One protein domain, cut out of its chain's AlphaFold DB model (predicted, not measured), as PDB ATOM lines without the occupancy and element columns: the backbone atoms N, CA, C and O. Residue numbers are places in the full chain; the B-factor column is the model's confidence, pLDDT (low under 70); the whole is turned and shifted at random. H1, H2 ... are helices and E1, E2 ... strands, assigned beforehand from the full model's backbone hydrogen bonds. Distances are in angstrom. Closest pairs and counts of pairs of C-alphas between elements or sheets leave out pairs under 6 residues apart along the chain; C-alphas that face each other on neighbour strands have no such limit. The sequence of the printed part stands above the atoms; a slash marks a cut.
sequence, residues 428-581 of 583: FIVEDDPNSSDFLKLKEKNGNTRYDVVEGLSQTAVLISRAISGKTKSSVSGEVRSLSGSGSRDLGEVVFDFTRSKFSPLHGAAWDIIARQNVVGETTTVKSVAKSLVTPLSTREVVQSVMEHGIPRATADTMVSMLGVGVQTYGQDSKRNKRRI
ATOM      1  N   PHE A 428     157.376 207.550  97.428       90.69
ATOM      2  CA  PHE A 428     158.114 206.668  96.524       90.69
ATOM      3  C   PHE A 428     157.967 207.060  95.050       90.69
ATOM      4  O   PHE A 428     156.930 207.562  94.615       90.69
ATOM      5  N   ILE A 429     159.018 206.802  94.272       90.62
ATOM      6  CA  ILE A 429     159.014 206.773  92.804       90.62
ATOM      7  C   ILE A 429     159.431 205.387  92.326       90.62
ATOM      8  O   ILE A 429     160.226 204.705  92.975       90.62
ATOM      9  N   VAL A 430     158.905 204.985  91.174       92.00
ATOM     10  CA  VAL A 430     159.264 203.732  90.508       92.00
ATOM     11  C   VAL A 430     160.160 204.074  89.326       92.00
ATOM     12  O   VAL A 430     159.808 204.927  88.518       92.00
ATOM     13  N   GLU A 431     161.323 203.435  89.230       90.44
ATOM     14  CA  GLU A 431     162.161 203.517  88.029       90.44
ATOM     15  C   GLU A 431     161.619 202.560  86.963       90.44
ATOM     16  O   GLU A 431     161.468 201.364  87.212       90.44
ATOM     17  N   ASP A 432     161.366 203.075  85.767       91.44
ATOM     18  CA  ASP A 432     160.778 202.352  84.641       91.44
ATOM     19  C   ASP A 432     161.788 202.017  83.532       91.44
ATOM     20  O   ASP A 432     161.475 201.212  82.656       91.44
ATOM     21  N   ASP A 433     163.015 202.552  83.576       93.38
ATOM     22  CA  ASP A 433     164.055 202.220  82.599       93.38
ATOM     23  C   ASP A 433     164.706 200.859  82.914       93.38
ATOM     24  O   ASP A 433     165.429 200.734  83.915       93.38
ATOM     25  N   PRO A 434     164.549 199.841  82.045       94.81
ATOM     26  CA  PRO A 434     165.119 198.517  82.260       94.81
ATOM     27  C   PRO A 434     166.649 198.480  82.132       94.81
ATOM     28  O   PRO A 434     167.258 197.465  82.443       94.81
ATOM     29  N   ASN A 435     167.320 199.561  81.730       94.00
ATOM     30  CA  ASN A 435     168.784 199.655  81.736       94.00
ATOM     31  C   ASN A 435     169.343 200.207  83.066       94.00
ATOM     32  O   ASN A 435     170.566 200.185  83.280       94.00
ATOM     33  N   SER A 436     168.475 200.675  83.972       92.81
ATOM     34  CA  SER A 436     168.821 201.167  85.313       92.81
ATOM     35  C   SER A 436     168.932 200.021  86.318       92.81
ATOM     36  O   SER A 436     168.108 199.113  86.333       92.81
ATOM     37  N   SER A 437     169.902 200.072  87.239       89.38
ATOM     38  CA  SER A 437     169.976 199.086  88.338       89.38
ATOM     39  C   SER A 437     168.796 199.167  89.313       89.38
ATOM     40  O   SER A 437     168.660 198.298  90.180       89.38
ATOM     41  N   ASP A 438     167.988 200.223  89.202       91.94
ATOM     42  CA  ASP A 438     166.843 200.483  90.065       91.94
ATOM     43  C   ASP A 438     165.506 200.110  89.408       91.94
ATOM     44  O   ASP A 438     164.472 200.326  90.027       91.94
ATOM     45  N   PHE A 439     165.510 199.523  88.204       94.81
ATOM     46  CA  PHE A 439     164.298 199.139  87.470       94.81
ATOM     47  C   PHE A 439     163.272 198.393  88.344       94.81
ATOM     48  O   PHE A 439     163.603 197.394  88.989       94.81
ATOM     49  N   LEU A 440     162.031 198.891  88.352       93.88
ATOM     50  CA  LEU A 440     160.879 198.447  89.153       93.88
ATOM     51  C   LEU A 440     161.086 198.432  90.676       93.88
ATOM     52  O   LEU A 440     160.246 197.902  91.408       93.88
ATOM     53  N   LYS A 441     162.174 199.015  91.184       93.44
ATOM     54  CA  LYS A 441     162.355 199.227  92.621       93.44
ATOM     55  C   LYS A 441     161.605 200.479  93.054       93.44
ATOM     56  O   LYS A 441     161.553 201.467  92.320       93.44
ATOM     57  N   LEU A 442     161.085 200.455  94.279       92.56
ATOM     58  CA  LEU A 442     160.598 201.668  94.929       92.56
ATOM     59  C   LEU A 442     161.808 202.461  95.413       92.56
ATOM     60  O   LEU A 442     162.643 201.927  96.143       92.56
ATOM     61  N   LYS A 443     161.917 203.722  95.009       90.69
ATOM     62  CA  LYS A 443     162.958 204.647  95.462       90.69
ATOM     63  C   LYS A 443     162.296 205.746  96.266       90.69
ATOM     64  O   LYS A 443     161.287 206.294  95.835       90.69
ATOM     65  N   GLU A 444     162.865 206.094  97.405       87.81
ATOM     66  CA  GLU A 444     162.393 207.253  98.164       87.81
ATOM     67  C   GLU A 444     162.609 208.534  97.353       87.81
ATOM     68  O   GLU A 444     163.705 208.759  96.838       87.81
ATOM     69  N   LYS A 445     161.586 209.391  97.257       83.69
ATOM     70  CA  LYS A 445     161.677 210.664  96.516       83.69
ATOM     71  C   LYS A 445     162.793 211.561  97.038       83.69
ATOM     72  O   LYS A 445     163.578 212.092  96.261       83.69
ATOM     73  N   ASN A 446     162.871 211.678  98.360       79.56
ATOM     74  CA  ASN A 446     163.821 212.537  99.065       79.56
ATOM     75  C   ASN A 446     164.833 211.725  99.884       79.56
ATOM     76  O   ASN A 446     165.386 212.229 100.858       79.56
ATOM     77  N   GLY A 447     165.045 210.456  99.527       79.06
ATOM     78  CA  GLY A 447     165.834 209.525 100.325       79.06
ATOM     79  C   GLY A 447     166.871 208.756  99.521       79.06
ATOM     80  O   GLY A 447     167.017 208.903  98.304       79.06
ATOM     81  N   ASN A 448     167.631 207.935 100.237       81.56
ATOM     82  CA  ASN A 448     168.692 207.120  99.665       81.56
ATOM     83  C   ASN A 448     168.388 205.623  99.754       81.56
ATOM     84  O   ASN A 448     169.293 204.815  99.521       81.56
ATOM     85  N   THR A 449     167.144 205.236 100.017       86.19
ATOM     86  CA  THR A 449     166.784 203.822 100.126       86.19
ATOM     87  C   THR A 449     165.969 203.342  98.937       86.19
ATOM     88  O   THR A 449     165.144 204.059  98.364       86.19
ATOM     89  N   ARG A 450     166.304 202.128  98.496       89.38
ATOM     90  CA  ARG A 450     165.672 201.415  97.391       89.38
ATOM     91  C   ARG A 450     165.105 200.109  97.926       89.38
ATOM     92  O   ARG A 450     165.811 199.400  98.639       89.38
ATOM     93  N   TYR A 451     163.890 199.773  97.515       90.88
ATOM     94  CA  TYR A 451     163.202 198.547  97.903       90.88
ATOM     95  C   TYR A 451     162.967 197.688  96.654       90.88
ATOM     96  O   TYR A 451     162.234 198.077  95.742       90.88
ATOM     97  N   ASP A 452     163.616 196.525  96.593       91.12
ATOM     98  CA  ASP A 452     163.387 195.502  95.571       91.12
ATOM     99  C   ASP A 452     162.146 194.691  95.944       91.12
ATOM    100  O   ASP A 452     162.188 193.773  96.765       91.12
ATOM    101  N   VAL A 453     161.035 195.081  95.329       91.31
ATOM    102  CA  VAL A 453     159.694 194.528  95.549       91.31
ATOM    103  C   VAL A 453     159.269 193.569  94.437       91.31
ATOM    104  O   VAL A 453     158.095 193.219  94.346       91.31
ATOM    105  N   VAL A 454     160.202 193.164  93.571       93.12
ATOM    106  CA  VAL A 454     159.957 192.255  92.437       93.12
ATOM    107  C   VAL A 454     160.821 190.997  92.531       93.12
ATOM    108  O   VAL A 454     161.251 190.436  91.524       93.12
ATOM    109  N   GLU A 455     161.121 190.559  93.758       92.25
ATOM    110  CA  GLU A 455     161.735 189.256  94.054       92.25
ATOM    111  C   GLU A 455     163.064 189.002  93.314       92.25
ATOM    112  O   GLU A 455     163.407 187.860  92.980       92.25
ATOM    113  N   GLY A 456     163.825 190.064  93.023       88.88
ATOM    114  CA  GLY A 456     165.080 189.991  92.271       88.88
ATOM    115  C   GLY A 456     164.926 189.756  90.760       88.88
ATOM    116  O   GLY A 456     165.932 189.563  90.071       88.88
ATOM    117  N   LEU A 457     163.701 189.786  90.218       94.25
ATOM    118  CA  LEU A 457     163.447 189.748  88.771       94.25
ATOM    119  C   LEU A 457     164.019 190.985  88.072       94.25
ATOM    120  O   LEU A 457     164.545 190.853  86.968       94.25
ATOM    121  N   SER A 458     164.005 192.144  88.741       93.50
ATOM    122  CA  SER A 458     164.601 193.403  88.265       93.50
ATOM    123  C   SER A 458     166.038 193.204  87.785       93.50
ATOM    124  O   SER A 458     166.366 193.522  86.651       93.50
ATOM    125  N   GLN A 459     166.892 192.585  88.601       92.31
ATOM    126  CA  GLN A 459     168.312 192.384  88.292       92.31
ATOM    127  C   GLN A 459     168.524 191.539  87.030       92.31
ATOM    128  O   GLN A 459     169.448 191.787  86.257       92.31
ATOM    129  N   THR A 460     167.661 190.543  86.826       94.38
ATOM    130  CA  THR A 460     167.719 189.656  85.658       94.38
ATOM    131  C   THR A 460     167.206 190.375  84.410       94.38
ATOM    132  O   THR A 460     167.850 190.319  83.365       94.38
ATOM    133  N   ALA A 461     166.094 191.107  84.529       95.50
ATOM    134  CA  ALA A 461     165.547 191.929  83.453       95.50
ATOM    135  C   ALA A 461     166.540 193.013  83.011       95.50
ATOM    136  O   ALA A 461     166.728 193.220  81.816       95.50
ATOM    137  N   VAL A 462     167.242 193.633  83.963       95.31
ATOM    138  CA  VAL A 462     168.258 194.652  83.692       95.31
ATOM    139  C   VAL A 462     169.451 194.080  82.944       95.31
ATOM    140  O   VAL A 462     169.918 194.689  81.986       95.31
ATOM    141  N   LEU A 463     169.937 192.898  83.335       95.31
ATOM    142  CA  LEU A 463     171.007 192.227  82.597       95.31
ATOM    143  C   LEU A 463     170.592 191.952  81.145       95.31
ATOM    144  O   LEU A 463     171.343 192.274  80.227       95.31
ATOM    145  N   ILE A 464     169.394 191.391  80.944       94.50
ATOM    146  CA  ILE A 464     168.850 191.099  79.610       94.50
ATOM    147  C   ILE A 464     168.703 192.392  78.799       94.50
ATOM    148  O   ILE A 464     169.149 192.450  77.657       94.50
ATOM    149  N   SER A 465     168.140 193.446  79.394       95.81
ATOM    150  CA  SER A 465     167.958 194.740  78.735       95.81
ATOM    151  C   SER A 465     169.284 195.342  78.295       95.81
ATOM    152  O   SER A 465     169.409 195.733  77.143       95.81
ATOM    153  N   ARG A 466     170.297 195.362  79.168       94.44
ATOM    154  CA  ARG A 466     171.640 195.873  78.850       94.44
ATOM    155  C   ARG A 466     172.323 195.069  77.747       94.44
ATOM    156  O   ARG A 466     172.974 195.654  76.889       94.44
ATOM    157  N   ALA A 467     172.151 193.746  77.752       92.94
ATOM    158  CA  ALA A 467     172.684 192.870  76.712       92.94
ATOM    159  C   ALA A 467     172.032 193.114  75.343       92.94
ATOM    160  O   ALA A 467     172.724 193.081  74.332       92.94
ATOM    161  N   ILE A 468     170.723 193.382  75.307       93.06
ATOM    162  CA  ILE A 468     169.982 193.654  74.066       93.06
ATOM    163  C   ILE A 468     170.213 195.088  73.578       93.06
ATOM    164  O   ILE A 468     170.428 195.315  72.391       93.06
ATOM    165  N   SER A 469     170.137 196.067  74.481       93.56
ATOM    166  CA  SER A 469     170.176 197.492  74.143       93.56
ATOM    167  C   SER A 469     171.593 198.015  73.924       93.56
ATOM    168  O   SER A 469     171.759 199.060  73.296       93.56
ATOM    169  N   GLY A 470     172.599 197.338  74.489       91.81
ATOM    170  CA  GLY A 470     173.970 197.832  74.547       91.81
ATOM    171  C   GLY A 470     174.105 199.119  75.362       91.81
ATOM    172  O   GLY A 470     175.044 199.875  75.138       91.81
ATOM    173  N   LYS A 471     173.167 199.421  76.269       91.62
ATOM    174  CA  LYS A 471     173.136 200.666  77.051       91.62
ATOM    175  C   LYS A 471     173.019 200.381  78.538       91.62
ATOM    176  O   LYS A 471     172.412 199.399  78.946       91.62
ATOM    177  N   THR A 472     173.538 201.281  79.365       90.62
ATOM    178  CA  THR A 472     173.367 201.262  80.821       90.62
ATOM    179  C   THR A 472     172.949 202.632  81.332       90.62
ATOM    180  O   THR A 472     173.421 203.644  80.821       90.62
ATOM    181  N   LYS A 473     172.075 202.677  82.341       89.94
ATOM    182  CA  LYS A 473     171.678 203.916  83.020       89.94
ATOM    183  C   LYS A 473     172.260 203.962  84.427       89.94
ATOM    184  O   LYS A 473     172.136 203.010  85.203       89.94
ATOM    185  N   SER A 474     172.888 205.085  84.756       82.75
ATOM    186  CA  SER A 474     173.391 205.374  86.095       82.75
ATOM    187  C   SER A 474     172.231 205.600  87.065       82.75
ATOM    188  O   SER A 474     171.435 206.520  86.890       82.75
ATOM    189  N   SER A 475     172.169 204.816  88.141       77.44
ATOM    190  CA  SER A 475     171.162 204.968  89.205       77.44
ATOM    191  C   SER A 475     171.339 206.226  90.062       77.44
ATOM    192  O   SER A 475     170.458 206.555  90.862       77.44
ATOM    193  N   VAL A 476     172.472 206.924  89.908       75.06
ATOM    194  CA  VAL A 476     172.813 208.144  90.655       75.06
ATOM    195  C   VAL A 476     172.655 209.393  89.793       75.06
ATOM    196  O   VAL A 476     172.019 210.342  90.236       75.06
ATOM    197  N   SER A 477     173.248 209.416  88.595       76.19
ATOM    198  CA  SER A 477     173.221 210.591  87.706       76.19
ATOM    199  C   SER A 477     172.074 210.570  86.698       76.19
ATOM    200  O   SER A 477     171.814 211.592  86.077       76.19
ATOM    201  N   GLY A 478     171.411 209.426  86.496       80.75
ATOM    202  CA  GLY A 478     170.399 209.251  85.449       80.75
ATOM    203  C   GLY A 478     170.971 209.178  84.029       80.75
ATOM    204  O   GLY A 478     170.225 208.927  83.088       80.75
ATOM    205  N   GLU A 479     172.282 209.359  83.871       86.50
ATOM    206  CA  GLU A 479     172.973 209.364  82.582       86.50
ATOM    207  C   GLU A 479     172.943 207.977  81.927       86.50
ATOM    208  O   GLU A 479     173.231 206.965  82.578       86.50
ATOM    209  N   VAL A 480     172.623 207.947  80.631       88.31
ATOM    210  CA  VAL A 480     172.624 206.739  79.802       88.31
ATOM    211  C   VAL A 480     173.927 206.674  79.012       88.31
ATOM    212  O   VAL A 480     174.268 207.609  78.295       88.31
ATOM    213  N   ARG A 481     174.643 205.554  79.121       88.62
ATOM    214  CA  ARG A 481     175.925 205.311  78.445       88.62
ATOM    215  C   ARG A 481     175.845 204.081  77.550       88.62
ATOM    216  O   ARG A 481     175.153 203.119  77.890       88.62
ATOM    217  N   SER A 482     176.560 204.113  76.427       88.25
ATOM    218  CA  SER A 482     176.742 202.941  75.562       88.25
ATOM    219  C   SER A 482     177.739 201.958  76.181       88.25
ATOM    220  O   SER A 482     178.660 202.383  76.874       88.25
ATOM    221  N   LEU A 483     177.566 200.665  75.902       85.31
ATOM    222  CA  LEU A 483     178.445 199.560  76.308       85.31
ATOM    223  C   LEU A 483     179.422 199.134  75.191       85.31
ATOM    224  O   LEU A 483     179.945 198.022  75.210       85.31
ATOM    225  N   SER A 484     179.612 199.984  74.175       75.56
ATOM    226  CA  SER A 484     180.386 199.683  72.958       75.56
ATOM    227  C   SER A 484     181.514 200.679  72.644       75.56
ATOM    228  O   SER A 484     182.146 200.564  71.598       75.56
ATOM    229  N   GLY A 485     181.766 201.671  73.506       62.59
ATOM    230  CA  GLY A 485     182.795 202.699  73.288       62.59
ATOM    231  C   GLY A 485     184.148 202.356  73.926       62.59
ATOM    232  O   GLY A 485     184.199 201.714  74.976       62.59
ATOM    233  N   SER A 486     185.254 202.826  73.340       52.94
ATOM    234  CA  SER A 486     186.576 202.714  73.971       52.94
ATOM    235  C   SER A 486     186.602 203.500  75.292       52.94
ATOM    236  O   SER A 486     186.141 204.637  75.365       52.94
ATOM    237  N   GLY A 487     187.069 202.864  76.370       60.44
ATOM    238  CA  GLY A 487     187.045 203.441  77.723       60.44
ATOM    239  C   GLY A 487     185.670 203.447  78.409       60.44
ATOM    240  O   GLY A 487     185.558 203.935  79.533       60.44
ATOM    241  N   SER A 488     184.626 202.901  77.772       62.56
ATOM    242  CA  SER A 488     183.323 202.661  78.402       62.56
ATOM    243  C   SER A 488     183.213 201.221  78.903       62.56
ATOM    244  O   SER A 488     183.824 200.319  78.335       62.56
ATOM    245  N   ARG A 489     182.428 201.018  79.968       75.50
ATOM    246  CA  ARG A 489     182.108 199.688  80.509       75.50
ATOM    247  C   ARG A 489     181.535 198.821  79.388       75.50
ATOM    248  O   ARG A 489     180.564 199.250  78.769       75.50
ATOM    249  N   ASP A 490     182.078 197.636  79.141       86.75
ATOM    250  CA  ASP A 490     181.572 196.757  78.083       86.75
ATOM    251  C   ASP A 490     180.513 195.756  78.596       86.75
ATOM    252  O   ASP A 490     180.184 195.685  79.788       86.75
ATOM    253  N   LEU A 491     179.920 194.982  77.680       85.88
ATOM    254  CA  LEU A 491     178.945 193.948  78.045       85.88
ATOM    255  C   LEU A 491     179.577 192.808  78.866       85.88
ATOM    256  O   LEU A 491     178.902 192.224  79.718       85.88
ATOM    257  N   GLY A 492     180.852 192.495  78.624       88.19
ATOM    258  CA  GLY A 492     181.592 191.474  79.359       88.19
ATOM    259  C   GLY A 492     181.714 191.828  80.837       88.19
ATOM    260  O   GLY A 492     181.398 191.000  81.691       88.19
ATOM    261  N   GLU A 493     182.056 193.077  81.139       87.38
ATOM    262  CA  GLU A 493     182.081 193.642  82.486       87.38
ATOM    263  C   GLU A 493     180.695 193.577  83.132       87.38
ATOM    264  O   GLU A 493     180.561 193.063  84.237       87.38
ATOM    265  N   VAL A 494     179.627 193.978  82.430       88.06
ATOM    266  CA  VAL A 494     178.252 193.896  82.967       88.06
ATOM    267  C   VAL A 494     177.862 192.459  83.344       88.06
ATOM    268  O   VAL A 494     177.273 192.232  84.407       88.06
ATOM    269  N   VAL A 495     178.184 191.481  82.493       89.75
ATOM    270  CA  VAL A 495     177.931 190.056  82.760       89.75
ATOM    271  C   VAL A 495     178.808 189.551  83.906       89.75
ATOM    272  O   VAL A 495     178.329 188.798  84.764       89.75
ATOM    273  N   PHE A 496     180.073 189.968  83.946       89.75
ATOM    274  CA  PHE A 496     181.002 189.615  85.008       89.75
ATOM    275  C   PHE A 496     180.515 190.141  86.356       89.75
ATOM    276  O   PHE A 496     180.412 189.365  87.299       89.75
ATOM    277  N   ASP A 497     180.112 191.406  86.441       87.25
ATOM    278  CA  ASP A 497     179.603 192.024  87.664       87.25
ATOM    279  C   ASP A 497     178.317 191.362  88.151       87.25
ATOM    280  O   ASP A 497     178.158 191.081  89.345       87.25
ATOM    281  N   PHE A 498     177.408 191.045  87.224       90.88
ATOM    282  CA  PHE A 498     176.224 190.264  87.557       90.88
ATOM    283  C   PHE A 498     176.629 188.916  88.157       90.88
ATOM    284  O   PHE A 498     176.174 188.578  89.248       90.88
ATOM    285  N   THR A 499     177.520 188.176  87.497       91.56
ATOM    286  CA  THR A 499     177.993 186.855  87.940       91.56
ATOM    287  C   THR A 499     178.711 186.935  89.288       91.56
ATOM    288  O   THR A 499     178.433 186.150  90.197       91.56
ATOM    289  N   ARG A 500     179.566 187.942  89.460       89.44
ATOM    290  CA  ARG A 500     180.304 188.247  90.680       89.44
ATOM    291  C   ARG A 500     179.362 188.521  91.844       89.44
ATOM    292  O   ARG A 500     179.610 188.028  92.945       89.44
ATOM    293  N   SER A 501     178.251 189.223  91.607       88.31
ATOM    294  CA  SER A 501     177.210 189.456  92.621       88.31
ATOM    295  C   SER A 501     176.500 188.185  93.089       88.31
ATOM    296  O   SER A 501     175.812 188.202  94.108       88.31
ATOM    297  N   LYS A 502     176.643 187.082  92.349       91.31
ATOM    298  CA  LYS A 502     176.034 185.787  92.663       91.31
ATOM    299  C   LYS A 502     176.993 184.816  93.336       91.31
ATOM    300  O   LYS A 502     176.565 183.712  93.680       91.31
ATOM    301  N   PHE A 503     178.258 185.186  93.523       90.19
ATOM    302  CA  PHE A 503     179.222 184.345  94.223       90.19
ATOM    303  C   PHE A 503     178.753 184.030  95.641       90.19
ATOM    304  O   PHE A 503     178.056 184.803  96.297       90.19
ATOM    305  N   SER A 504     179.134 182.850  96.105       86.94
ATOM    306  CA  SER A 504     179.021 182.491  97.511       86.94
ATOM    307  C   SER A 504     179.862 183.435  98.380       86.94
ATOM    308  O   SER A 504     180.798 184.050  97.865       86.94
ATOM    309  N   PRO A 505     179.597 183.533  99.694       85.75
ATOM    310  CA  PRO A 505     180.290 184.497 100.542       85.75
ATOM    311  C   PRO A 505     181.807 184.285 100.546       85.75
ATOM    312  O   PRO A 505     182.547 185.248 100.396       85.75
ATOM    313  N   LEU A 506     182.278 183.032 100.615       81.12
ATOM    314  CA  LEU A 506     183.712 182.723 100.604       81.12
ATOM    315  C   LEU A 506     184.383 183.039  99.261       81.12
ATOM    316  O   LEU A 506     185.460 183.630  99.243       81.12
ATOM    317  N   HIS A 507     183.751 182.696  98.134       84.56
ATOM    318  CA  HIS A 507     184.302 183.034  96.816       84.56
ATOM    319  C   HIS A 507     184.261 184.546  96.570       84.56
ATOM    320  O   HIS A 507     185.169 185.105  95.960       84.56
ATOM    321  N   GLY A 508     183.227 185.216  97.081       84.88
ATOM    322  CA  GLY A 508     183.141 186.664  97.078       84.88
ATOM    323  C   GLY A 508     184.258 187.299  97.898       84.88
ATOM    324  O   GLY A 508     184.969 188.146  97.383       84.88
ATOM    325  N   ALA A 509     184.485 186.840  99.125       81.44
ATOM    326  CA  ALA A 509     185.574 187.314  99.973       81.44
ATOM    327  C   ALA A 509     186.953 187.124  99.328       81.44
ATOM    328  O   ALA A 509     187.764 188.047  99.344       81.44
ATOM    329  N   ALA A 510     187.208 185.963  98.718       77.38
ATOM    330  CA  ALA A 510     188.450 185.722  97.986       77.38
ATOM    331  C   ALA A 510     188.639 186.747  96.857       77.38
ATOM    332  O   ALA A 510     189.710 187.338  96.726       77.38
ATOM    333  N   TRP A 511     187.581 187.018  96.089       81.75
ATOM    334  CA  TRP A 511     187.621 188.045  95.053       81.75
ATOM    335  C   TRP A 511     187.790 189.456  95.626       81.75
ATOM    336  O   TRP A 511     188.552 190.238  95.073       81.75
ATOM    337  N   ASP A 512     187.126 189.785  96.734       81.44
ATOM    338  CA  ASP A 512     187.214 191.101  97.381       81.44
ATOM    339  C   ASP A 512     188.627 191.405  97.878       81.44
ATOM    340  O   ASP A 512     189.042 192.561  97.873       81.44
ATOM    341  N   ILE A 513     189.378 190.382  98.297       75.62
ATOM    342  CA  ILE A 513     190.787 190.517  98.686       75.62
ATOM    343  C   ILE A 513     191.655 190.801  97.456       75.62
ATOM    344  O   ILE A 513     192.481 191.712  97.490       75.62
ATOM    345  N   ILE A 514     191.448 190.055  96.367       79.94
ATOM    346  CA  ILE A 514     192.212 190.204  95.117       79.94
ATOM    347  C   ILE A 514     191.939 191.570  94.477       79.94
ATOM    348  O   ILE A 514     192.869 192.304  94.152       79.94
ATOM    349  N   ALA A 515     190.665 191.931  94.334       81.00
ATOM    350  CA  ALA A 515     190.234 193.180  93.715       81.00
ATOM    351  C   ALA A 515     190.412 194.404  94.631       81.00
ATOM    352  O   ALA A 515     190.281 195.536  94.168       81.00
ATOM    353  N   ARG A 516     190.670 194.194  95.934       80.06
ATOM    354  CA  ARG A 516     190.715 195.231  96.989       80.06
ATOM    355  C   ARG A 516     189.456 196.104  97.066       80.06
ATOM    356  O   ARG A 516     189.475 197.195  97.645       80.06
ATOM    357  N   GLN A 517     188.367 195.632  96.471       80.75
ATOM    358  CA  GLN A 517     187.074 196.292  96.414       80.75
ATOM    359  C   GLN A 517     185.971 195.246  96.513       80.75
ATOM    360  O   GLN A 517     186.097 194.153  95.959       80.75
ATOM    361  N   ASN A 518     184.885 195.590  97.201       81.31
ATOM    362  CA  ASN A 518     183.704 194.740  97.275       81.31
ATOM    363  C   ASN A 518     182.789 194.891  96.048       81.31
ATOM    364  O   ASN A 518     182.967 195.776  95.215       81.31
ATOM    365  N   VAL A 519     181.744 194.060  95.968       78.06
ATOM    366  CA  VAL A 519     180.769 194.071  94.855       78.06
ATOM    367  C   VAL A 519     180.039 195.413  94.655       78.06
ATOM    368  O   VAL A 519     179.485 195.658  93.587       78.06
ATOM    369  N   VAL A 520     180.023 196.299  95.658       71.75
ATOM    370  CA  VAL A 520     179.420 197.642  95.552       71.75
ATOM    371  C   VAL A 520     180.447 198.751  95.264       71.75
ATOM    372  O   VAL A 520     180.051 199.912  95.080       71.75
ATOM    373  N   GLY A 521     181.730 198.387  95.150       74.31
ATOM    374  CA  GLY A 521     182.860 199.257  94.816       74.31
ATOM    375  C   GLY A 521     183.521 199.943  96.016       74.31
ATOM    376  O   GLY A 521     184.256 200.908  95.830       74.31
ATOM    377  N   GLU A 522     183.242 199.511  97.249       78.19
ATOM    378  CA  GLU A 522     183.914 200.038  98.445       78.19
ATOM    379  C   GLU A 522     185.246 199.321  98.661       78.19
ATOM    380  O   GLU A 522     185.339 198.109  98.466       78.19
ATOM    381  N   THR A 523     186.263 200.051  99.117       81.94
ATOM    382  CA  THR A 523     187.580 199.482  99.412       81.94
ATOM    383  C   THR A 523     187.512 198.483 100.566       81.94
ATOM    384  O   THR A 523     186.858 198.707 101.589       81.94
ATOM    385  N   THR A 524     188.198 197.355 100.408       81.19
ATOM    386  CA  THR A 524     188.202 196.255 101.378       81.19
ATOM    387  C   THR A 524     189.591 196.034 101.965       81.19
ATOM    388  O   THR A 524     190.617 196.254 101.326       81.19
ATOM    389  N   THR A 525     189.624 195.575 103.214       79.25
ATOM    390  CA  THR A 525     190.819 195.058 103.889       79.25
ATOM    391  C   THR A 525     190.548 193.615 104.297       79.25
ATOM    392  O   THR A 525     189.390 193.219 104.435       79.25
ATOM    393  N   VAL A 526     191.590 192.827 104.569       73.38
ATOM    394  CA  VAL A 526     191.420 191.446 105.060       73.38
ATOM    395  C   VAL A 526     190.532 191.409 106.314       73.38
ATOM    396  O   VAL A 526     189.653 190.560 106.433       73.38
ATOM    397  N   LYS A 527     190.681 192.400 107.206       70.19
ATOM    398  CA  LYS A 527     189.852 192.545 108.412       70.19
ATOM    399  C   LYS A 527     188.385 192.847 108.087       70.19
ATOM    400  O   LYS A 527     187.499 192.261 108.708       70.19
ATOM    401  N   SER A 528     188.103 193.745 107.138       74.12
ATOM    402  CA  SER A 528     186.713 194.066 106.774       74.12
ATOM    403  C   SER A 528     186.021 192.912 106.044       74.12
ATOM    404  O   SER A 528     184.834 192.685 106.271       74.12
ATOM    405  N   VAL A 529     186.769 192.138 105.252       76.69
ATOM    406  CA  VAL A 529     186.292 190.907 104.606       76.69
ATOM    407  C   VAL A 529     186.012 189.812 105.638       76.69
ATOM    408  O   VAL A 529     184.946 189.209 105.619       76.69
ATOM    409  N   ALA A 530     186.908 189.587 106.604       74.31
ATOM    410  CA  ALA A 530     186.658 188.621 107.676       74.31
ATOM    411  C   ALA A 530     185.393 188.978 108.478       74.31
ATOM    412  O   ALA A 530     184.567 188.110 108.761       74.31
ATOM    413  N   LYS A 531     185.193 190.272 108.775       76.56
ATOM    414  CA  LYS A 531     183.982 190.758 109.448       76.56
ATOM    415  C   LYS A 531     182.719 190.517 108.613       76.56
ATOM    416  O   LYS A 531     181.702 190.124 109.179       76.56
ATOM    417  N   SER A 532     182.756 190.725 107.294       76.00
ATOM    418  CA  SER A 532     181.573 190.546 106.436       76.00
ATOM    419  C   SER A 532     181.121 189.087 106.325       76.00
ATOM    420  O   SER A 532     179.930 188.839 106.179       76.00
ATOM    421  N   LEU A 533     182.034 188.119 106.462       78.25
ATOM    422  CA  LEU A 533     181.705 186.689 106.435       78.25
ATOM    423  C   LEU A 533     180.927 186.216 107.671       78.25
ATOM    424  O   LEU A 533     180.165 185.256 107.588       78.25
ATOM    425  N   VAL A 534     181.106 186.882 108.813       74.88
ATOM    426  CA  VAL A 534     180.455 186.518 110.086       74.88
ATOM    427  C   VAL A 534     179.286 187.433 110.453       74.88
ATOM    428  O   VAL A 534     178.613 187.199 111.451       74.88
ATOM    429  N   THR A 535     179.035 188.471 109.651       77.88
ATOM    430  CA  THR A 535     177.974 189.457 109.886       77.88
ATOM    431  C   THR A 535     176.795 189.171 108.947       77.88
ATOM    432  O   THR A 535     176.974 189.244 107.729       77.88
ATOM    433  N   PRO A 536     175.588 188.857 109.458       77.00
ATOM    434  CA  PRO A 536     174.398 188.673 108.622       77.00
ATOM    435  C   PRO A 536     174.070 189.926 107.796       77.00
ATOM    436  O   PRO A 536     174.244 191.045 108.287       77.00
ATOM    437  N   LEU A 537     173.552 189.766 106.570       75.12
ATOM    438  CA  LEU A 537     173.241 190.908 105.689       75.12
ATOM    439  C   LEU A 537     172.250 191.886 106.328       75.12
ATOM    440  O   LEU A 537     172.485 193.093 106.314       75.12
ATOM    441  N   SER A 538     171.214 191.349 106.972       70.50
ATOM    442  CA  SER A 538     170.189 192.114 107.685       70.50
ATOM    443  C   SER A 538     170.792 193.058 108.727       70.50
ATOM    444  O   SER A 538     170.408 194.218 108.798       70.50
ATOM    445  N   THR A 539     171.800 192.619 109.488       69.88
ATOM    446  CA  THR A 539     172.443 193.469 110.508       69.88
ATOM    447  C   THR A 539     173.204 194.647 109.906       69.88
ATOM    448  O   THR A 539     173.193 195.739 110.474       69.88
ATOM    449  N   ARG A 540     173.832 194.465 108.735       69.19
ATOM    450  CA  ARG A 540     174.501 195.557 108.017       69.19
ATOM    451  C   ARG A 540     173.481 196.582 107.525       69.19
ATOM    452  O   ARG A 540     173.713 197.778 107.683       69.19
ATOM    453  N   GLU A 541     172.370 196.111 106.970       68.25
ATOM    454  CA  GLU A 541     171.271 196.961 106.504       68.25
ATOM    455  C   GLU A 541     170.644 197.751 107.664       68.25
ATOM    456  O   GLU A 541     170.476 198.962 107.542       68.25
ATOM    457  N   VAL A 542     170.405 197.108 108.816       70.31
ATOM    458  CA  VAL A 542     169.892 197.765 110.033       70.31
ATOM    459  C   VAL A 542     170.820 198.888 110.476       70.31
ATOM    460  O   VAL A 542     170.379 200.018 110.653       70.31
ATOM    461  N   VAL A 543     172.114 198.598 110.649       71.56
ATOM    462  CA  VAL A 543     173.091 199.589 111.130       71.56
ATOM    463  C   VAL A 543     173.168 200.777 110.174       71.56
ATOM    464  O   VAL A 543     173.171 201.923 110.618       71.56
ATOM    465  N   GLN A 544     173.186 200.516 108.867       71.12
ATOM    466  CA  GLN A 544     173.250 201.568 107.864       71.12
ATOM    467  C   GLN A 544     171.962 202.403 107.813       71.12
ATOM    468  O   GLN A 544     172.045 203.625 107.700       71.12
ATOM    469  N   SER A 545     170.791 201.777 107.948       71.44
ATOM    470  CA  SER A 545     169.522 202.505 108.007       71.44
ATOM    471  C   SER A 545     169.395 203.320 109.301       71.44
ATOM    472  O   SER A 545     168.993 204.479 109.247       71.44
ATOM    473  N   VAL A 546     169.839 202.805 110.459       76.38
ATOM    474  CA  VAL A 546     169.869 203.578 111.720       76.38
ATOM    475  C   VAL A 546     170.743 204.822 111.577       76.38
ATOM    476  O   VAL A 546     170.341 205.898 112.015       76.38
ATOM    477  N   MET A 547     171.918 204.689 110.955       75.94
ATOM    478  CA  MET A 547     172.831 205.813 110.724       75.94
ATOM    479  C   MET A 547     172.256 206.862 109.762       75.94
ATOM    480  O   MET A 547     172.479 208.049 109.975       75.94
ATOM    481  N   GLU A 548     171.535 206.447 108.718       73.31
ATOM    482  CA  GLU A 548     171.007 207.363 107.693       73.31
ATOM    483  C   GLU A 548     169.660 207.992 108.092       73.31
ATOM    484  O   GLU A 548     169.393 209.147 107.770       73.31
ATOM    485  N   HIS A 549     168.795 207.244 108.779       74.44
ATOM    486  CA  HIS A 549     167.381 207.588 108.961       74.44
ATOM    487  C   HIS A 549     166.912 207.662 110.425       74.44
ATOM    488  O   HIS A 549     165.763 208.033 110.681       74.44
ATOM    489  N   GLY A 550     167.759 207.299 111.391       78.00
ATOM    490  CA  GLY A 550     167.373 207.170 112.796       78.00
ATOM    491  C   GLY A 550     166.548 205.910 113.103       78.00
ATOM    492  O   GLY A 550     166.114 205.172 112.219       78.00
ATOM    493  N   ILE A 551     166.329 205.647 114.397       79.25
ATOM    494  CA  ILE A 551     165.764 204.380 114.906       79.25
ATOM    495  C   ILE A 551     164.359 204.049 114.356       79.25
ATOM    496  O   ILE A 551     164.154 202.897 113.963       79.25
ATOM    497  N   PRO A 552     163.383 204.983 114.293       79.12
ATOM    498  CA  PRO A 552     162.017 204.626 113.901       79.12
ATOM    499  C   PRO A 552     161.923 204.102 112.462       79.12
ATOM    500  O   PRO A 552     161.368 203.030 112.225       79.12
ATOM    501  N   ARG A 553     162.522 204.817 111.504       78.31
ATOM    502  CA  ARG A 553     162.521 204.417 110.091       78.31
ATOM    503  C   ARG A 553     163.388 203.184 109.856       78.31
ATOM    504  O   ARG A 553     162.954 202.270 109.167       78.31
ATOM    505  N   ALA A 554     164.532 203.085 110.531       77.94
ATOM    506  CA  ALA A 554     165.363 201.890 110.459       77.94
ATOM    507  C   ALA A 554     164.672 200.628 110.979       77.94
ATOM    508  O   ALA A 554     164.901 199.536 110.460       77.94
ATOM    509  N   THR A 555     163.790 200.765 111.970       79.94
ATOM    510  CA  THR A 555     162.973 199.648 112.460       79.94
ATOM    511  C   THR A 555     161.999 199.170 111.382       79.94
ATOM    512  O   THR A 555     161.903 197.967 111.145       79.94
ATOM    513  N   ALA A 556     161.327 200.090 110.681       81.44
ATOM    514  CA  ALA A 556     160.435 199.749 109.573       81.44
ATOM    515  C   ALA A 556     161.192 199.082 108.408       81.44
ATOM    516  O   ALA A 556     160.795 198.009 107.952       81.44
ATOM    517  N   ASP A 557     162.327 199.656 107.998       82.50
ATOM    518  CA  ASP A 557     163.196 199.105 106.949       82.50
ATOM    519  C   ASP A 557     163.675 197.692 107.307       82.50
ATOM    520  O   ASP A 557     163.663 196.784 106.473       82.50
ATOM    521  N   THR A 558     164.032 197.479 108.576       78.69
ATOM    522  CA  THR A 558     164.440 196.172 109.102       78.69
ATOM    523  C   THR A 558     163.302 195.164 109.029       78.69
ATOM    524  O   THR A 558     163.516 194.049 108.565       78.69
ATOM    525  N   MET A 559     162.087 195.529 109.448       81.38
ATOM    526  CA  MET A 559     160.930 194.629 109.376       81.38
ATOM    527  C   MET A 559     160.626 194.222 107.930       81.38
ATOM    528  O   MET A 559     160.386 193.047 107.648       81.38
ATOM    529  N   VAL A 560     160.690 195.178 107.004       84.44
ATOM    530  CA  VAL A 560     160.482 194.947 105.570       84.44
ATOM    531  C   VAL A 560     161.581 194.043 104.988       84.44
ATOM    532  O   VAL A 560     161.266 193.074 104.287       84.44
ATOM    533  N   SER A 561     162.849 194.280 105.343       82.62
ATOM    534  CA  SER A 561     163.982 193.423 104.955       82.62
ATOM    535  C   SER A 561     163.863 192.006 105.523       82.62
ATOM    536  O   SER A 561     164.005 191.019 104.795       82.62
ATOM    537  N   MET A 562     163.478 191.871 106.797       80.94
ATOM    538  CA  MET A 562     163.248 190.577 107.444       80.94
ATOM    539  C   MET A 562     162.139 189.774 106.765       80.94
ATOM    540  O   MET A 562     162.225 188.548 106.731       80.94
ATOM    541  N   LEU A 563     161.123 190.429 106.198       83.19
ATOM    542  CA  LEU A 563     160.086 189.765 105.404       83.19
ATOM    543  C   LEU A 563     160.557 189.381 103.996       83.19
ATOM    544  O   LEU A 563     159.860 188.637 103.314       83.19
ATOM    545  N   GLY A 564     161.746 189.808 103.571       82.75
ATOM    546  CA  GLY A 564     162.397 189.386 102.331       82.75
ATOM    547  C   GLY A 564     162.332 190.383 101.182       82.75
ATOM    548  O   GLY A 564     162.662 190.012 100.054       82.75
ATOM    549  N   VAL A 565     161.939 191.628 101.452       87.06
ATOM    550  CA  VAL A 565     162.082 192.733 100.498       87.06
ATOM    551  C   VAL A 565     163.535 193.200 100.516       87.06
ATOM    552  O   VAL A 565     164.094 193.448 101.576       87.06
ATOM    553  N   GLY A 566     164.177 193.320  99.354       85.31
ATOM    554  CA  GLY A 566     165.575 193.756  99.314       85.31
ATOM    555  C   GLY A 566     165.692 195.250  99.608       85.31
ATOM    556  O   GLY A 566     165.295 196.047  98.763       85.31
ATOM    557  N   VAL A 567     166.253 195.636 100.755       85.56
ATOM    558  CA  VAL A 567     166.436 197.046 101.133       85.56
ATOM    559  C   VAL A 567     167.880 197.470 100.873       85.56
ATOM    560  O   VAL A 567     168.825 196.826 101.315       85.56
ATOM    561  N   GLN A 568     168.072 198.550 100.116       82.00
ATOM    562  CA  GLN A 568     169.394 199.089  99.791       82.00
ATOM    563  C   GLN A 568     169.459 200.580 100.098       82.00
ATOM    564  O   GLN A 568     168.951 201.397  99.325       82.00
ATOM    565  N   THR A 569     170.140 200.931 101.185       80.00
ATOM    566  CA  THR A 569     170.425 202.317 101.571       80.00
ATOM    567  C   THR A 569     171.820 202.713 101.095       80.00
ATOM    568  O   THR A 569     172.781 201.960 101.243       80.00
ATOM    569  N   TYR A 570     171.957 203.896 100.502       71.69
ATOM    570  CA  TYR A 570     173.245 204.432 100.054       71.69
ATOM    571  C   TYR A 570     173.656 205.580 100.980       71.69
ATOM    572  O   TYR A 570     172.963 206.588 101.019       71.69
ATOM    573  N   GLY A 571     174.776 205.453 101.697       62.91
ATOM    574  CA  GLY A 571     175.235 206.515 102.606       62.91
ATOM    575  C   GLY A 571     175.693 207.782 101.869       62.91
ATOM    576  O   GLY A 571     176.127 207.718 100.712       62.91
ATOM    577  N   GLN A 572     175.653 208.939 102.536       50.88
ATOM    578  CA  GLN A 572     176.071 210.223 101.944       50.88
ATOM    579  C   GLN A 572     177.523 210.232 101.413       50.88
ATOM    580  O   GLN A 572     177.781 210.786 100.339       50.88
ATOM    581  N   ASP A 573     178.463 209.547 102.074       43.28
ATOM    582  CA  ASP A 573     179.872 209.475 101.641       43.28
ATOM    583  C   ASP A 573     180.087 208.650 100.361       43.28
ATOM    584  O   ASP A 573     180.981 208.940  99.557       43.28
ATOM    585  N   SER A 574     179.212 207.673 100.095       44.69
ATOM    586  CA  SER A 574     179.220 206.886  98.853       44.69
ATOM    587  C   SER A 574     178.979 207.773  97.623       44.69
ATOM    588  O   SER A 574     179.623 207.581  96.586       44.69
ATOM    589  N   LYS A 575     178.126 208.804  97.746       42.50
ATOM    590  CA  LYS A 575     177.930 209.817  96.695       42.50
ATOM    591  C   LYS A 575     179.192 210.653  96.476       42.50
ATOM    592  O   LYS A 575     179.503 210.964  95.326       42.50
ATOM    593  N   ARG A 576     179.930 211.003  97.537       33.56
ATOM    594  CA  ARG A 576     181.138 211.841  97.450       33.56
ATOM    595  C   ARG A 576     182.297 211.099  96.777       33.56
ATOM    596  O   ARG A 576     182.919 211.662  95.881       33.56
ATOM    597  N   ASN A 577     182.510 209.823  97.107       35.22
ATOM    598  CA  ASN A 577     183.534 208.999  96.454       35.22
ATOM    599  C   ASN A 577     183.163 208.608  95.016       35.22
ATOM    600  O   ASN A 577     184.011 208.712  94.132       35.22
ATOM    601  N   LYS A 578     181.899 208.259  94.721       37.03
ATOM    602  CA  LYS A 578     181.484 207.964  93.332       37.03
ATOM    603  C   LYS A 578     181.494 209.202  92.428       37.03
ATOM    604  O   LYS A 578     181.843 209.079  91.262       37.03
ATOM    605  N   ARG A 579     181.196 210.400  92.951       32.78
ATOM    606  CA  ARG A 579     181.374 211.669  92.212       32.78
ATOM    607  C   ARG A 579     182.842 212.016  91.958       32.78
ATOM    608  O   ARG A 579     183.123 212.683  90.973       32.78
ATOM    609  N   ARG A 580     183.762 211.586  92.828       27.70
ATOM    610  CA  ARG A 580     185.202 211.856  92.697       27.70
ATOM    611  C   ARG A 580     185.908 210.905  91.727       27.70
ATOM    612  O   ARG A 580     186.899 211.301  91.144       27.70
ATOM    613  N   ILE A 581     185.390 209.689  91.549       33.47
ATOM    614  CA  ILE A 581     185.876 208.709  90.554       33.47
ATOM    615  C   ILE A 581     185.354 209.033  89.137       33.47
ATOM    616  O   ILE A 581     185.899 208.562  88.148       33.47
TER     617      ILE A 581
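What this domain is: This is residues 428 to 581 of the 583 residues of an uncharacterized protein of Marinobacter sp (UniProt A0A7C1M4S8). A small four-stranded sheet and three pairs of helices, H1 with H2, H3 with H4, and H5 with H6, are set round one another as a loose ring, in which the helices of each pair run side by side. The hairpin E4 and E5 sits by H1, and the last helix, H7, lies off to one side with no helix touching it. The printed part has 154 residues with seven named helices and six named strands, in the order E1 E2 E3 H1 E4 E5 H2 H3 H4 H5 H6 E6 H7; the larger sheet runs E1 E2 E3 E6, antiparallel throughout. The class is mixed, helices and strands. The whole is compact, with a radius of gyration of the C-alphas of 16.0 A, and spans 44 by 38 by 30 A.

Where its parts are: The larger sheet holds E1, residues 428 to 430, from C-alpha 428 at (158.114, 206.668, 96.524); E2, 442 to 444; E3, 449 to 452; and E6, 566 to 569. The smaller has E4, 471 to 473, and E5, 480 to 482. The helices are H1, 457 to 469, 17.9 A; H2, 491 to 500; H3, 505 to 515; H4, 526 to 534; H5, 537 to 549, 18.0 A; H6, 551 to 562, 15.9 A; and H7, 572 to 581, ending with C-alpha 581 at (185.876, 208.709, 90.554).

How they stand to each other: E1, E2 and E3 form a meander, each strand the antiparallel neighbour of the one before. N 429 and O 443 are 2.8 A apart between E1 and E2, N 442 and O 451 3.0 A between E2 and E3, and N 450 and O 568 2.9 A between E3 and E6, within hydrogen-bond range. H5 and H6 only graze this sheet. They form a helical hairpin and touch at a shallow tilt of 27 degrees, closest at the C-alphas of Ser 545 and Ala 554, 4.9 A. H1 touches H2 with residues 463 to 467 alone, opposite ways at a shallow tilt of 18 degrees; the C-alphas of Ala 467 and Leu 491 are closest, 6.5 A. In the hairpin E4 and E5, N 472 and O 481 are 2.9 A apart. H2 and H3 are close but not clearly touching, closest at the C-alphas of Arg 500 and Gly 508, 7.2 A. H3 and H4, a helical hairpin, touch at 16 degrees, a shallow tilt, closest at the C-alphas of Ala 509 and Val 529, 5.9 A. H4 and H5 are apart; H5 and H7 are only just apart, 8.2 A at the closest. Each O i to N i+4 pair is within hydrogen-bond range in H1, H2, H3, H5 and H6, but 4 of 5 in H4 and 5 of 6 in H7.

The domain as a whole: The C-alphas of Ser 486 and Pro 552, the two farthest apart, are 46.9 A apart. The printed part has no cut, and the one long link joins E1 to E2. Mean pLDDT of the printed part is 80.2; residues 485 to 488, 539 to 541 and 571 to 581 are under 70.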